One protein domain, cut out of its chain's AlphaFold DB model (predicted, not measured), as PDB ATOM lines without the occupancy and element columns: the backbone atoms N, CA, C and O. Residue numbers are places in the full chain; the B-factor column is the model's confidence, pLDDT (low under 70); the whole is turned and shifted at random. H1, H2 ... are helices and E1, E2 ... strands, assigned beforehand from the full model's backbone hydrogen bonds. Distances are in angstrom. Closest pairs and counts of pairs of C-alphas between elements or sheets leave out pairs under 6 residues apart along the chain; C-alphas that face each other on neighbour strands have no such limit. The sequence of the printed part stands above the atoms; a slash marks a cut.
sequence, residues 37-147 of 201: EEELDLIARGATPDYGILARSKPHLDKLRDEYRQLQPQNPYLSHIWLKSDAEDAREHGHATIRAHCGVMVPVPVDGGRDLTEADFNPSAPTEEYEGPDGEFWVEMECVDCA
ATOM      1  N   GLU A  37     -11.458  11.565 169.780       80.38
ATOM      2  CA  GLU A  37     -10.722  10.387 169.336       80.38
ATOM      3  C   GLU A  37      -9.248  10.729 169.074       80.38
ATOM      4  O   GLU A  37      -8.369  10.003 169.541       80.38
ATOM      5  N   GLU A  38      -8.973  11.862 168.426       80.50
ATOM      6  CA  GLU A  38      -7.626  12.413 168.239       80.50
ATOM      7  C   GLU A  38      -6.939  12.701 169.580       80.50
ATOM      8  O   GLU A  38      -5.761  12.395 169.770       80.50
ATOM      9  N   GLU A  39      -7.668  13.257 170.549       81.69
ATOM     10  CA  GLU A  39      -7.112  13.531 171.874       81.69
ATOM     11  C   GLU A  39      -6.787  12.232 172.636       81.69
ATOM     12  O   GLU A  39      -5.732  12.118 173.267       81.69
ATOM     13  N   LEU A  40      -7.655  11.218 172.551       82.31
ATOM     14  CA  LEU A  40      -7.409   9.901 173.147       82.31
ATOM     15  C   LEU A  40      -6.216   9.188 172.496       82.31
ATOM     16  O   LEU A  40      -5.415   8.600 173.224       82.31
ATOM     17  N   ASP A  41      -6.064   9.275 171.173       85.25
ATOM     18  CA  ASP A  41      -4.896   8.764 170.442       85.25
ATOM     19  C   ASP A  41      -3.603   9.434 170.933       85.25
ATOM     20  O   ASP A  41      -2.641   8.758 171.308       85.25
ATOM     21  N   LEU A  42      -3.599  10.764 171.059       85.56
ATOM     22  CA  LEU A  42      -2.443  11.499 171.573       85.56
ATOM     23  C   LEU A  42      -2.078  11.086 173.003       85.56
ATOM     24  O   LEU A  42      -0.891  10.906 173.305       85.56
ATOM     25  N   ILE A  43      -3.073  10.925 173.878       85.00
ATOM     26  CA  ILE A  43      -2.889  10.480 175.268       85.00
ATOM     27  C   ILE A  43      -2.337   9.048 175.316       85.00
ATOM     28  O   ILE A  43      -1.406   8.767 176.086       85.00
ATOM     29  N   ALA A  44      -2.877   8.151 174.489       87.31
ATOM     30  CA  ALA A  44      -2.421   6.769 174.374       87.31
ATOM     31  C   ALA A  44      -0.960   6.683 173.896       87.31
ATOM     32  O   ALA A  44      -0.200   5.832 174.359       87.31
ATOM     33  N   ARG A  45      -0.532   7.637 173.063       87.81
ATOM     34  CA  ARG A  45       0.857   7.803 172.611       87.81
ATOM     35  C   ARG A  45       1.725   8.636 173.556       87.81
ATOM     36  O   ARG A  45       2.815   9.065 173.176       87.81
ATOM     37  N   GLY A  46       1.247   8.939 174.766       85.38
ATOM     38  CA  GLY A  46       2.048   9.582 175.812       85.38
ATOM     39  C   GLY A  46       1.889  11.095 175.974       85.38
ATOM     40  O   GLY A  46       2.637  11.699 176.745       85.38
ATOM     41  N   ALA A  47       0.929  11.731 175.291       83.38
ATOM     42  CA  ALA A  47       0.592  13.122 175.591       83.38
ATOM     43  C   ALA A  47       0.038  13.233 177.018       83.38
ATOM     44  O   ALA A  47      -0.680  12.354 177.506       83.38
ATOM     45  N   THR A  48       0.379  14.328 177.692       72.88
ATOM     46  CA  THR A  48      -0.251  14.675 178.963       72.88
ATOM     47  C   THR A  48      -1.571  15.372 178.640       72.88
ATOM     48  O   THR A  48      -1.532  16.347 177.889       72.88
ATOM     49  N   PRO A  49      -2.721  14.903 179.152       66.56
ATOM     50  CA  PRO A  49      -3.981  15.602 178.940       66.56
ATOM     51  C   PRO A  49      -3.909  17.001 179.556       66.56
ATOM     52  O   PRO A  49      -3.417  17.158 180.678       66.56
ATOM     53  N   ASP A  50      -4.424  18.007 178.847       61.56
ATOM     54  CA  ASP A  50      -4.700  19.301 179.468       61.56
ATOM     55  C   ASP A  50      -5.804  19.109 180.519       61.56
ATOM     56  O   ASP A  50      -6.804  18.421 180.286       61.56
ATOM     57  N   TYR A  51      -5.598  19.686 181.705       47.78
ATOM     58  CA  TYR A  51      -6.294  19.380 182.968       47.78
ATOM     59  C   TYR A  51      -7.815  19.672 183.012       47.78
ATOM     60  O   TYR A  51      -8.402  19.689 184.090       47.78
ATOM     61  N   GLY A  52      -8.485  19.892 181.881       51.44
ATOM     62  CA  GLY A  52      -9.862  20.391 181.838       51.44
ATOM     63  C   GLY A  52     -10.972  19.335 181.813       51.44
ATOM     64  O   GLY A  52     -11.967  19.505 182.509       51.44
ATOM     65  N   ILE A  53     -10.868  18.277 180.989       46.53
ATOM     66  CA  ILE A  53     -12.043  17.422 180.668       46.53
ATOM     67  C   ILE A  53     -11.710  15.918 180.580       46.53
ATOM     68  O   ILE A  53     -12.528  15.079 180.957       46.53
ATOM     69  N   LEU A  54     -10.493  15.544 180.172       55.75
ATOM     70  CA  LEU A  54      -9.993  14.159 180.226       55.75
ATOM     71  C   LEU A  54      -9.045  13.915 181.405       55.75
ATOM     72  O   LEU A  54      -8.219  13.004 181.335       55.75
ATOM     73  N   ALA A  55      -9.166  14.698 182.485       54.78
ATOM     74  CA  ALA A  55      -8.456  14.486 183.746       54.78
ATOM     75  C   ALA A  55      -8.869  13.136 184.364       54.78
ATOM     76  O   ALA A  55      -9.706  13.032 185.257       54.78
ATOM     77  N   ARG A  56      -8.317  12.065 183.804       64.81
ATOM     78  CA  ARG A  56      -8.525  10.685 184.207       64.81
ATOM     79  C   ARG A  56      -7.387  10.310 185.141       64.81
ATOM     80  O   ARG A  56      -6.261  10.785 184.997       64.81
ATOM     81  N   SER A  57      -7.685   9.462 186.119       71.81
ATOM     82  CA  SER A  57      -6.663   8.963 187.034       71.81
ATOM     83  C   SER A  57      -5.551   8.249 186.253       71.81
ATOM     84  O   SER A  57      -5.804   7.660 185.198       71.81
ATOM     85  N   LYS A  58      -4.319   8.267 186.778       75.06
ATOM     86  CA  LYS A  58      -3.168   7.569 186.176       75.06
ATOM     87  C   LYS A  58      -3.490   6.116 185.757       75.06
ATOM     88  O   LYS A  58      -3.233   5.800 184.599       75.06
ATOM     89  N   PRO A  59      -4.161   5.283 186.584       80.56
ATOM     90  CA  PRO A  59      -4.538   3.921 186.187       80.56
ATOM     91  C   PRO A  59      -5.419   3.856 184.938       80.56
ATOM     92  O   PRO A  59      -5.316   2.933 184.137       80.56
ATOM     93  N   HIS A  60      -6.297   4.840 184.753       80.44
ATOM     94  CA  HIS A  60      -7.160   4.878 183.586       80.44
ATOM     95  C   HIS A  60      -6.379   5.244 182.319       80.44
ATOM     96  O   HIS A  60      -6.604   4.656 181.264       80.44
ATOM     97  N   LEU A  61      -5.459   6.208 182.414       80.88
ATOM     98  CA  LEU A  61      -4.586   6.571 181.297       80.88
ATOM     99  C   LEU A  61      -3.681   5.399 180.901       80.88
ATOM    100  O   LEU A  61      -3.488   5.153 179.717       80.88
ATOM    101  N   ASP A  62      -3.172   4.654 181.880       83.94
ATOM    102  CA  ASP A  62      -2.349   3.471 181.630       83.94
ATOM    103  C   ASP A  62      -3.152   2.361 180.947       83.94
ATOM    104  O   ASP A  62      -2.701   1.822 179.939       83.94
ATOM    105  N   LYS A  63      -4.395   2.123 181.386       85.31
ATOM    106  CA  LYS A  63      -5.308   1.200 180.703       85.31
ATOM    107  C   LYS A  63      -5.548   1.591 179.240       85.31
ATOM    108  O   LYS A  63      -5.460   0.735 178.369       85.31
ATOM    109  N   LEU A  64      -5.810   2.871 178.962       85.25
ATOM    110  CA  LEU A  64      -5.997   3.365 177.590       85.25
ATOM    111  C   LEU A  64      -4.754   3.112 176.721       85.25
ATOM    112  O   LEU A  64      -4.878   2.692 175.574       85.25
ATOM    113  N   ARG A  65      -3.555   3.353 177.264       86.75
ATOM    114  CA  ARG A  65      -2.281   3.100 176.568       86.75
ATOM    115  C   ARG A  65      -2.093   1.621 176.248       86.75
ATOM    116  O   ARG A  65      -1.597   1.293 175.175       86.75
ATOM    117  N   ASP A  66      -2.473   0.748 177.174       87.56
ATOM    118  CA  ASP A  66      -2.331  -0.697 177.007       87.56
ATOM    119  C   ASP A  66      -3.327  -1.231 175.967       87.56
ATOM    120  O   ASP A  66      -2.922  -1.950 175.056       87.56
ATOM    121  N   GLU A  67      -4.594  -0.805 176.029       86.62
ATOM    122  CA  GLU A  67      -5.619  -1.131 175.025       86.62
ATOM    123  C   GLU A  67      -5.219  -0.642 173.629       86.62
ATOM    124  O   GLU A  67      -5.348  -1.378 172.656       86.62
ATOM    125  N   TYR A  68      -4.684   0.578 173.523       85.81
ATOM    126  CA  TYR A  68      -4.224   1.136 172.251       85.81
ATOM    127  C   TYR A  68      -3.151   0.263 171.588       85.81
ATOM    128  O   TYR A  68      -3.216   0.004 170.387       85.81
ATOM    129  N   ARG A  69      -2.169  -0.219 172.358       83.12
ATOM    130  CA  ARG A  69      -1.058  -1.010 171.804       83.12
ATOM    131  C   ARG A  69      -1.432  -2.423 171.425       83.12
ATOM    132  O   ARG A  69      -0.839  -2.958 170.501       83.12
ATOM    133  N   GLN A  70      -2.409  -3.020 172.096       84.62
ATOM    134  CA  GLN A  70      -2.898  -4.345 171.711       84.62
ATOM    135  C   GLN A  70      -3.505  -4.356 170.300       84.62
ATOM    136  O   GLN A  70      -3.617  -5.416 169.694       84.62
ATOM    137  N   LEU A  71      -3.884  -3.187 169.773       83.06
ATOM    138  CA  LEU A  71      -4.528  -3.042 168.470       83.06
ATOM    139  C   LEU A  71      -3.553  -2.756 167.320       83.06
ATOM    140  O   LEU A  71      -3.992  -2.736 166.172       83.06
ATOM    141  N   GLN A  72      -2.272  -2.483 167.590       77.31
ATOM    142  CA  GLN A  72      -1.307  -2.098 166.557       77.31
ATOM    143  C   GLN A  72      -0.006  -2.892 166.690       77.31
ATOM    144  O   GLN A  72       0.582  -2.861 167.775       77.31
ATOM    145  N   PRO A  73       0.494  -3.517 165.605       79.19
ATOM    146  CA  PRO A  73       1.864  -4.016 165.559       79.19
ATOM    147  C   PRO A  73       2.827  -2.915 166.010       79.19
ATOM    148  O   PRO A  73       2.682  -1.749 165.634       79.19
ATOM    149  N   GLN A  74       3.756  -3.265 166.892       81.56
ATOM    150  CA  GLN A  74       4.762  -2.341 167.404       81.56
ATOM    151  C   GLN A  74       6.119  -2.831 166.936       81.56
ATOM    152  O   GLN A  74       6.461  -3.986 167.177       81.56
ATOM    153  N   ASN A  75       6.904  -1.933 166.347       86.06
ATOM    154  CA  ASN A  75       8.302  -2.201 166.061       86.06
ATOM    155  C   ASN A  75       9.037  -2.508 167.388       86.06
ATOM    156  O   ASN A  75       9.147  -1.610 168.233       86.06
ATOM    157  N   PRO A  76       9.537  -3.741 167.603       85.19
ATOM    158  CA  PRO A  76      10.187  -4.117 168.857       85.19
ATOM    159  C   PRO A  76      11.598  -3.525 168.997       85.19
ATOM    160  O   PRO A  76      12.167  -3.553 170.086       85.19
ATOM    161  N   TYR A  77      12.149  -2.963 167.919       86.19
ATOM    162  CA  TYR A  77      13.499  -2.406 167.831       86.19
ATOM    163  C   TYR A  77      13.538  -0.881 168.037       86.19
ATOM    164  O   TYR A  77      14.502  -0.208 167.670       86.19
ATOM    165  N   LEU A  78      12.486  -0.301 168.628       87.69
ATOM    166  CA  LEU A  78      12.450   1.127 168.936       87.69
ATOM    167  C   LEU A  78      13.226   1.464 170.212       87.69
ATOM    168  O   LEU A  78      12.997   0.904 171.285       87.69
ATOM    169  N   SER A  79      14.077   2.486 170.128       87.44
ATOM    170  CA  SER A  79      14.710   3.080 171.304       87.44
ATOM    171  C   SER A  79      13.726   4.009 172.016       87.44
ATOM    172  O   SER A  79      13.333   5.061 171.497       87.44
ATOM    173  N   HIS A  80      13.291   3.613 173.211       88.44
ATOM    174  CA  HIS A  80      12.343   4.371 174.021       88.44
ATOM    175  C   HIS A  80      13.042   5.261 175.053       88.44
ATOM    176  O   HIS A  80      14.124   4.952 175.537       88.44
ATOM    177  N   ILE A  81      12.381   6.356 175.436       86.19
ATOM    178  CA  ILE A  81      12.835   7.248 176.513       86.19
ATOM    179  C   ILE A  81      11.911   7.119 177.717       86.19
ATOM    180  O   ILE A  81      10.690   7.103 177.562       86.19
ATOM    181  N   TRP A  82      12.487   7.101 178.914       86.81
ATOM    182  CA  TRP A  82      11.800   7.029 180.203       86.81
ATOM    183  C   TRP A  82      12.379   8.048 181.190       86.81
ATOM    184  O   TRP A  82      13.510   8.508 181.028       86.81
ATOM    185  N   LEU A  83      11.619   8.365 182.241       83.50
ATOM    186  CA  LEU A  83      12.102   9.213 183.327       83.50
ATOM    187  C   LEU A  83      13.137   8.470 184.167       83.50
ATOM    188  O   LEU A  83      12.911   7.338 184.593       83.50
ATOM    189  N   LYS A  84      14.243   9.151 184.479       85.75
ATOM    190  CA  LYS A  84      15.258   8.634 185.402       85.75
ATOM    191  C   LYS A  84      14.667   8.328 186.783       85.75
ATOM    192  O   LYS A  84      14.957   7.270 187.326       85.75
ATOM    193  N   SER A  85      13.787   9.199 187.286       85.75
ATOM    194  CA  SER A  85      13.077   8.996 188.556       85.75
ATOM    195  C   SER A  85      12.254   7.710 188.564       85.75
ATOM    196  O   SER A  85      12.296   6.973 189.537       85.75
ATOM    197  N   ASP A  86      11.552   7.408 187.469       87.69
ATOM    198  CA  ASP A  86      10.705   6.214 187.382       87.69
ATOM    199  C   ASP A  86      11.565   4.942 187.309       87.69
ATOM    200  O   ASP A  86      11.197   3.910 187.861       87.69
ATOM    201  N   ALA A  87      12.737   5.010 186.663       89.19
ATOM    202  CA  ALA A  87      13.702   3.909 186.642       89.19
ATOM    203  C   ALA A  87      14.404   3.697 187.992       89.19
ATOM    204  O   ALA A  87      14.750   2.570 188.337       89.19
ATOM    205  N   GLU A  88      14.668   4.763 188.748       89.56
ATOM    206  CA  GLU A  88      15.193   4.686 190.117       89.56
ATOM    207  C   GLU A  88      14.158   4.082 191.069       89.56
ATOM    208  O   GLU A  88      14.457   3.084 191.720       89.56
ATOM    209  N   ASP A  89      12.933   4.606 191.052       90.44
ATOM    210  CA  ASP A  89      11.808   4.123 191.858       90.44
ATOM    211  C   ASP A  89      11.505   2.644 191.584       90.44
ATOM    212  O   ASP A  89      11.373   1.837 192.502       90.44
ATOM    213  N   ALA A  90      11.485   2.248 190.310       91.62
ATOM    214  CA  ALA A  90      11.270   0.860 189.928       91.62
ATOM    215  C   ALA A  90      12.382  -0.077 190.413       91.62
ATOM    216  O   ALA A  90      12.090  -1.201 190.815       91.62
ATOM    217  N   ARG A  91      13.644   0.371 190.426       90.44
ATOM    218  CA  ARG A  91      14.754  -0.415 190.988       90.44
ATOM    219  C   ARG A  91      14.648  -0.534 192.501       90.44
ATOM    220  O   ARG A  91      14.822  -1.631 193.023       90.44
ATOM    221  N   GLU A  92      14.337   0.565 193.183       92.62
ATOM    222  CA  GLU A  92      14.168   0.594 194.639       92.62
ATOM    223  C   GLU A  92      13.055  -0.360 195.100       92.62
ATOM    224  O   GLU A  92      13.221  -1.086 196.078       92.62
ATOM    225  N   HIS A  93      11.964  -0.436 194.336       94.50
ATOM    226  CA  HIS A  93      10.813  -1.291 194.634       94.50
ATOM    227  C   HIS A  93      10.854  -2.673 193.951       94.50
ATOM    228  O   HIS A  93       9.894  -3.441 194.054       94.50
ATOM    229  N   GLY A  94      11.946  -3.021 193.259       93.19
ATOM    230  CA  GLY A  94      12.121  -4.332 192.623       93.19
ATOM    231  C   GLY A  94      11.164  -4.618 191.458       93.19
ATOM    232  O   GLY A  94      10.857  -5.775 191.166       93.19
ATOM    233  N   HIS A  95      10.661  -3.584 190.790       93.75
ATOM    234  CA  HIS A  95       9.861  -3.725 189.580       93.75
ATOM    235  C   HIS A  95      10.739  -4.144 188.392       93.75
ATOM    236  O   HIS A  95      11.847  -3.650 188.210       93.75
ATOM    237  N   ALA A  96      10.224  -5.051 187.554       93.19
ATOM    238  CA  ALA A  96      10.941  -5.569 186.381       93.19
ATOM    239  C   ALA A  96      10.759  -4.711 185.118       93.19
ATOM    240  O   ALA A  96      11.523  -4.834 184.162       93.19
ATOM    241  N   THR A  97       9.750  -3.837 185.102       93.88
ATOM    242  CA  THR A  97       9.434  -2.984 183.952       93.88
ATOM    243  C   THR A  97       9.057  -1.574 184.390       93.88
ATOM    244  O   THR A  97       8.551  -1.371 185.493       93.88
ATOM    245  N   ILE A  98       9.290  -0.609 183.504       91.81
ATOM    246  CA  ILE A  98       8.878   0.789 183.645       91.81
ATOM    247  C   ILE A  98       8.115   1.242 182.413       91.81
ATOM    248  O   ILE A  98       8.254   0.682 181.327       91.81
ATOM    249  N   ARG A  99       7.327   2.301 182.579       89.75
ATOM    250  CA  ARG A  99       6.588   2.907 181.479       89.75
ATOM    251  C   ARG A  99       7.411   4.029 180.843       89.75
ATOM    252  O   ARG A  99       7.700   5.037 181.481       89.75
ATOM    253  N   ALA A 100       7.764   3.866 179.574       90.25
ATOM    254  CA  ALA A 100       8.384   4.901 178.758       90.25
ATOM    255  C   ALA A 100       7.419   6.072 178.500       90.25
ATOM    256  O   ALA A 100       6.210   5.979 178.709       90.25
ATOM    257  N   HIS A 101       7.931   7.181 177.970       87.00
ATOM    258  CA  HIS A 101       7.146   8.386 177.698       87.00
ATOM    259  C   HIS A 101       6.081   8.230 176.624       87.00
ATOM    260  O   HIS A 101       5.017   8.819 176.757       87.00
ATOM    261  N   CYS A 102       6.336   7.411 175.603       87.31
ATOM    262  CA  CYS A 102       5.321   6.984 174.637       87.31
ATOM    263  C   CYS A 102       4.254   6.073 175.272       87.31
ATOM    264  O   CYS A 102       3.249   5.758 174.644       87.31
ATOM    265  N   GLY A 103       4.488   5.638 176.515       87.88
ATOM    266  CA  GLY A 103       3.657   4.772 177.329       87.88
ATOM    267  C   GLY A 103       4.031   3.288 177.261       87.88
ATOM    268  O   GLY A 103       3.343   2.516 177.925       87.88
ATOM    269  N   VAL A 104       5.004   2.868 176.437       90.12
ATOM    270  CA  VAL A 104       5.406   1.452 176.269       90.12
ATOM    271  C   VAL A 104       5.987   0.923 177.578       90.12
ATOM    272  O   VAL A 104       6.717   1.647 178.251       90.12
ATOM    273  N   MET A 105       5.664  -0.318 177.948       90.94
ATOM    274  CA  MET A 105       6.348  -0.994 179.052       90.94
ATOM    275  C   MET A 105       7.682  -1.529 178.540       90.94
ATOM    276  O   MET A 105       7.705  -2.340 177.620       90.94
ATOM    277  N   VAL A 106       8.777  -1.069 179.130       90.56
ATOM    278  CA  VAL A 106      10.134  -1.513 178.808       90.56
ATOM    279  C   VAL A 106      10.765  -2.170 180.034       90.56
ATOM    280  O   VAL A 106      10.396  -1.817 181.161       90.56
ATOM    281  N   PRO A 107      11.694  -3.124 179.859       91.69
ATOM    282  CA  PRO A 107      12.485  -3.643 180.968       91.69
ATOM    283  C   PRO A 107      13.167  -2.503 181.723       91.69
ATOM    284  O   PRO A 107      13.598  -1.521 181.114       91.69
ATOM    285  N   VAL A 108      13.266  -2.624 183.047       90.12
ATOM    286  CA  VAL A 108      14.022  -1.644 183.831       90.12
ATOM    287  C   VAL A 108      15.485  -1.691 183.392       90.12
ATOM    288  O   VAL A 108      16.098  -2.760 183.445       90.12
ATOM    289  N   PRO A 109      16.054  -0.566 182.934       83.62
ATOM    290  CA  PRO A 109      17.441  -0.530 182.502       83.62
ATOM    291  C   PRO A 109      18.369  -0.754 183.699       83.62
ATOM    292  O   PRO A 109      18.111  -0.272 184.804       83.62
ATOM    293  N   VAL A 110      19.474  -1.462 183.460       75.25
ATOM    294  CA  VAL A 110      20.506  -1.704 184.480       75.25
ATOM    295  C   VAL A 110      21.165  -0.385 184.895       75.25
ATOM    296  O   VAL A 110      21.347  -0.147 186.086       75.25
ATOM    297  N   ASP A 111      21.404   0.505 183.926       67.81
ATOM    298  CA  ASP A 111      21.965   1.839 184.126       67.81
ATOM    299  C   ASP A 111      21.239   2.894 183.276       67.81
ATOM    300  O   ASP A 111      20.808   2.640 182.150       67.81
ATOM    301  N   GLY A 112      21.166   4.121 183.798       61.94
ATOM    302  CA  GLY A 112      20.786   5.303 183.024       61.94
ATOM    303  C   GLY A 112      19.302   5.687 183.019       61.94
ATOM    304  O   GLY A 112      18.472   5.226 183.800       61.94
ATOM    305  N   GLY A 113      19.009   6.644 182.145       58.25
ATOM    306  CA  GLY A 113      17.735   7.334 181.961       58.25
ATOM    307  C   GLY A 113      18.010   8.678 181.295       58.25
ATOM    308  O   GLY A 113      19.033   9.299 181.583       58.25
ATOM    309  N   ARG A 114      17.148   9.114 180.375       62.09
ATOM    310  CA  ARG A 114      17.289  10.426 179.726       62.09
ATOM    311  C   ARG A 114      16.178  11.334 180.223       62.09
ATOM    312  O   ARG A 114      15.006  10.977 180.140       62.09
ATOM    313  N   ASP A 115      16.533  12.518 180.708       62.41
ATOM    314  CA  ASP A 115      15.532  13.562 180.889       62.41
ATOM    315  C   ASP A 115      15.031  13.983 179.498       62.41
ATOM    316  O   ASP A 115      15.819  14.305 178.604       62.41
ATOM    317  N   LEU A 116      13.712  13.979 179.294       61.72
ATOM    318  CA  LEU A 116      13.101  14.415 178.033       61.72
ATOM    319  C   LEU A 116      13.522  15.821 177.613       61.72
ATOM    320  O   LEU A 116      13.425  16.159 176.435       61.72
ATOM    321  N   THR A 117      13.909  16.666 178.566       58.44
ATOM    322  CA  THR A 117      14.317  18.040 178.272       58.44
ATOM    323  C   THR A 117      15.720  18.143 177.675       58.44
ATOM    324  O   THR A 117      16.023  19.168 177.061       58.44
ATOM    325  N   GLU A 118      16.522  17.085 177.794       59.62
ATOM    326  CA  GLU A 118      17.884  16.973 177.265       59.62
ATOM    327  C   GLU A 118      17.966  16.067 176.029       59.62
ATOM    328  O   GLU A 118      18.974  16.074 175.327       59.62
ATOM    329  N   ALA A 119      16.906  15.308 175.733       62.41
ATOM    330  CA  ALA A 119      16.850  14.454 174.557       62.41
ATOM    331  C   ALA A 119      16.833  15.299 173.268       62.41
ATOM    332  O   ALA A 119      15.841  15.968 172.954       62.41
ATOM    333  N   ASP A 120      17.939  15.267 172.525       65.25
ATOM    334  CA  ASP A 120      18.006  15.792 171.166       65.25
ATOM    335  C   ASP A 120      17.672  14.660 170.197       65.25
ATOM    336  O   ASP A 120      18.485  13.771 169.956       65.25
ATOM    337  N   PHE A 121      16.431  14.658 169.712       66.25
ATOM    338  CA  PHE A 121      15.986  13.715 168.695       66.25
ATOM    339  C   PHE A 121      16.496  14.211 167.356       66.25
ATOM    340  O   PHE A 121      15.917  15.128 166.765       66.25
ATOM    341  N   ASN A 122      17.593  13.624 166.900       60.38
ATOM    342  CA  ASN A 122      18.063  13.837 165.551       60.38
ATOM    343  C   ASN A 122      17.689  12.589 164.753       60.38
ATOM    344  O   ASN A 122      18.311  11.550 164.973       60.38
ATOM    345  N   PRO A 123      16.665  12.643 163.880       56.69
ATOM    346  CA  PRO A 123      16.248  11.475 163.126       56.69
ATOM    347  C   PRO A 123      17.408  11.022 162.237       56.69
ATOM    348  O   PRO A 123      17.693  11.620 161.200       56.69
ATOM    349  N   SER A 124      18.106   9.979 162.667       60.41
ATOM    350  CA  SER A 124      19.060   9.261 161.838       60.41
ATOM    351  C   SER A 124      18.281   8.396 160.856       60.41
ATOM    352  O   SER A 124      17.285   7.773 161.231       60.41
ATOM    353  N   ALA A 125      18.722   8.356 159.598       64.00
ATOM    354  CA  ALA A 125      18.180   7.394 158.648       64.00
ATOM    355  C   ALA A 125      18.377   5.972 159.208       64.00
ATOM    356  O   ALA A 125      19.449   5.704 159.763       64.00
ATOM    357  N   PRO A 126      17.373   5.085 159.099       68.12
ATOM    358  CA  PRO A 126      17.531   3.704 159.526       68.12
ATOM    359  C   PRO A 126      18.673   3.060 158.738       68.12
ATOM    360  O   PRO A 126      18.783   3.236 157.524       68.12
ATOM    361  N   THR A 127      19.558   2.372 159.451       67.88
ATOM    362  CA  THR A 127      20.766   1.774 158.875       67.88
ATOM    363  C   THR A 127      20.552   0.336 158.422       67.88
ATOM    364  O   THR A 127      21.203  -0.083 157.469       67.88
ATOM    365  N   GLU A 128      19.644  -0.403 159.070       79.69
ATOM    366  CA  GLU A 128      19.392  -1.827 158.818       79.69
ATOM    367  C   GLU A 128      17.910  -2.188 159.047       79.69
ATOM    368  O   GLU A 128      17.253  -1.624 159.926       79.69
ATOM    369  N   GLU A 129      17.401  -3.124 158.238       84.12
ATOM    370  CA  GLU A 129      16.063  -3.724 158.339       84.12
ATOM    371  C   GLU A 129      16.175  -5.162 158.874       84.12
ATOM    372  O   GLU A 129      17.056  -5.922 158.466       84.12
ATOM    373  N   TYR A 130      15.255  -5.550 159.752       82.44
ATOM    374  CA  TYR A 130      15.194  -6.853 160.410       82.44
ATOM    375  C   TYR A 130      13.809  -7.463 160.223       82.44
ATOM    376  O   TYR A 130      12.802  -6.780 160.391       82.44
ATOM    377  N   GLU A 131      13.742  -8.756 159.922       84.62
ATOM    378  CA  GLU A 131      12.472  -9.481 159.924       84.62
ATOM    379  C   GLU A 131      12.006  -9.706 161.371       84.62
ATOM    380  O   GLU A 131      12.738 -10.231 162.215       84.62
ATOM    381  N   GLY A 132      10.795  -9.253 161.665       77.50
ATOM    382  CA  GLY A 132      10.168  -9.309 162.972       77.50
ATOM    383  C   GLY A 132       9.502 -10.648 163.280       77.50
ATOM    384  O   GLY A 132       9.354 -11.509 162.413       77.50
ATOM    385  N   PRO A 133       9.026 -10.825 164.527       76.00
ATOM    386  CA  PRO A 133       8.323 -12.037 164.963       76.00
ATOM    387  C   PRO A 133       7.018 -12.320 164.201       76.00
ATOM    388  O   PRO A 133       6.506 -13.436 164.237       76.00
ATOM    389  N   ASP A 134       6.462 -11.294 163.565       79.06
ATOM    390  CA  ASP A 134       5.252 -11.300 162.748       79.06
ATOM    391  C   ASP A 134       5.529 -11.479 161.245       79.06
ATOM    392  O   ASP A 134       4.583 -11.595 160.466       79.06
ATOM    393  N   GLY A 135       6.803 -11.544 160.840       82.12
ATOM    394  CA  GLY A 135       7.221 -11.577 159.438       82.12
ATOM    395  C   GLY A 135       7.206 -10.205 158.754       82.12
ATOM    396  O   GLY A 135       7.378 -10.134 157.537       82.12
ATOM    397  N   GLU A 136       6.987  -9.115 159.502       84.56
ATOM    398  CA  GLU A 136       7.129  -7.747 158.991       84.56
ATOM    399  C   GLU A 136       8.584  -7.271 159.098       84.56
ATOM    400  O   GLU A 136       9.336  -7.730 159.953       84.56
ATOM    401  N   PHE A 137       9.006  -6.344 158.236       83.50
ATOM    402  CA  PHE A 137      10.351  -5.768 158.296       83.50
ATOM    403  C   PHE A 137      10.356  -4.505 159.157       83.50
ATOM    404  O   PHE A 137       9.595  -3.565 158.922       83.50
ATOM    405  N   TRP A 138      11.248  -4.476 160.138       86.31
ATOM    406  CA  TRP A 138      11.376  -3.417 161.129       86.31
ATOM    407  C   TRP A 138      12.775  -2.816 161.115       86.31
ATOM    408  O   TRP A 138      13.741  -3.472 160.748       86.31
ATOM    409  N   VAL A 139      12.902  -1.569 161.561       86.38
ATOM    410  CA  VAL A 139      14.189  -0.860 161.615       86.38
ATOM    411  C   VAL A 139      14.524  -0.445 163.038       86.38
ATOM    412  O   VAL A 139      13.642  -0.037 163.797       86.38
ATOM    413  N   GLU A 140      15.805  -0.485 163.390       85.12
ATOM    414  CA  GLU A 140      16.288   0.161 164.608       85.12
ATOM    415  C   GLU A 140      16.224   1.682 164.446       85.12
ATOM    416  O   GLU A 140      16.847   2.265 163.555       85.12
ATOM    417  N   MET A 141      15.444   2.345 165.300       85.56
ATOM    418  CA  MET A 141      15.326   3.802 165.290       85.56
ATOM    419  C   MET A 141      14.836   4.355 166.629       85.56
ATOM    420  O   MET A 141      14.330   3.633 167.493       85.56
ATOM    421  N   GLU A 142      14.947   5.670 166.807       85.81
ATOM    422  CA  GLU A 142      14.326   6.352 167.940       85.81
ATOM    423  C   GLU A 142      12.796   6.242 167.868       85.81
ATOM    424  O   GLU A 142      12.181   6.418 166.813       85.81
ATOM    425  N   CYS A 143      12.153   5.981 169.008       87.62
ATOM    426  CA  CYS A 143      10.700   5.920 169.085       87.62
ATOM    427  C   CYS A 143      10.080   7.280 168.718       87.62
ATOM    428  O   CYS A 143      10.202   8.258 169.463       87.62
ATOM    429  N   VAL A 144       9.349   7.322 167.600       87.44
ATOM    430  CA  VAL A 144       8.708   8.540 167.074       87.44
ATOM    431  C   VAL A 144       7.730   9.155 168.082       87.44
ATOM    432  O   VAL A 144       7.663  10.377 168.217       87.44
ATOM    433  N   ASP A 145       7.021   8.335 168.861       88.88
ATOM    434  CA  ASP A 145       6.128   8.831 169.912       88.88
ATOM    435  C   ASP A 145       6.894   9.449 171.087       88.88
ATOM    436  O   ASP A 145       6.494  10.496 171.601       88.88
ATOM    437  N   CYS A 146       8.034   8.871 171.485       87.12
ATOM    438  CA  CYS A 146       8.921   9.504 172.463       87.12
ATOM    439  C   CYS A 146       9.448  10.848 171.933       87.12
ATOM    440  O   CYS A 146       9.436  11.829 172.680       87.12
ATOM    441  N   ALA A 147       9.826  10.920 170.650       86.56
ATOM    442  CA  ALA A 147      10.274  12.150 169.992       86.56
ATOM    443  C   ALA A 147       9.184  13.227 169.996       86.56
ATOM    444  O   ALA A 147       9.420  14.383 170.360       86.56
TER     445      ALA A 147
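This is residues 37 to 147 of the 201 residues of an uncharacterized protein of Gordonia sp (UniProt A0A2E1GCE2). Three small parts are strung together by long loops: a pair of crosswise helices, H1 and H2, at one end; the strand hairpin E1 and E2 with H3 packed on E1; and a second small hairpin, E3 and E4, at the other end. The short H4 lies nearer the middle. The printed part has 111 residues, with four named helices and four named strands in the order H1 H2 H3 E1 E2 E3 E4 H4; each sheet is one antiparallel pair. The class is mixed, helices and strands, with under half of the residues in named elements. The whole is compact, with a radius of gyration of the C-alphas of 15.0 A and spans of 42 by 36 by 27 A.

H1, residues 37 to 44, begins at C-alpha 37 (-10.722, 10.387, 169.336) and is 10.4 A long. H2, residues 58 to 70, measures 18.7 A, and H3, residues 84 to 92, 12.3 A. The strands are E1, residues 97 to 99, E2, 105 to 107, E3, 129 to 131, and E4, 137 to 139. H4, residues 144 to 147, ends at C-alpha 147 (10.274, 12.150, 169.992).

H1 and H2 touch, about perpendicular at 77 degrees; their closest C-alphas, of Ala 44 and Arg 65, are 4.3 A apart. H3 and E1 have their closest C-alphas, of Ala 87 and Ile 98, 6.5 A apart. In the hairpin E1 and E2, N 98 and O 106 are within hydrogen-bond range at 2.9 A. In the hairpin E3 and E4, N 130 and O 138 are at 2.8 A. Residues 78 to 79 pair with 141 to 142, parallel. H2 and H3 are apart. In H1, H2 and H3 every O i to N i+4 pair is within hydrogen-bond range; H4 is too short for such a pair.

The C-alphas of Gly 52 and Glu 128, the two farthest apart, are 43.4 A apart. The printed part has no cut. The links H1 to H2, H2 to H3 and E2 to E3 are long. Residues 49 to 56 and 111 to 127 are under pLDDT 70.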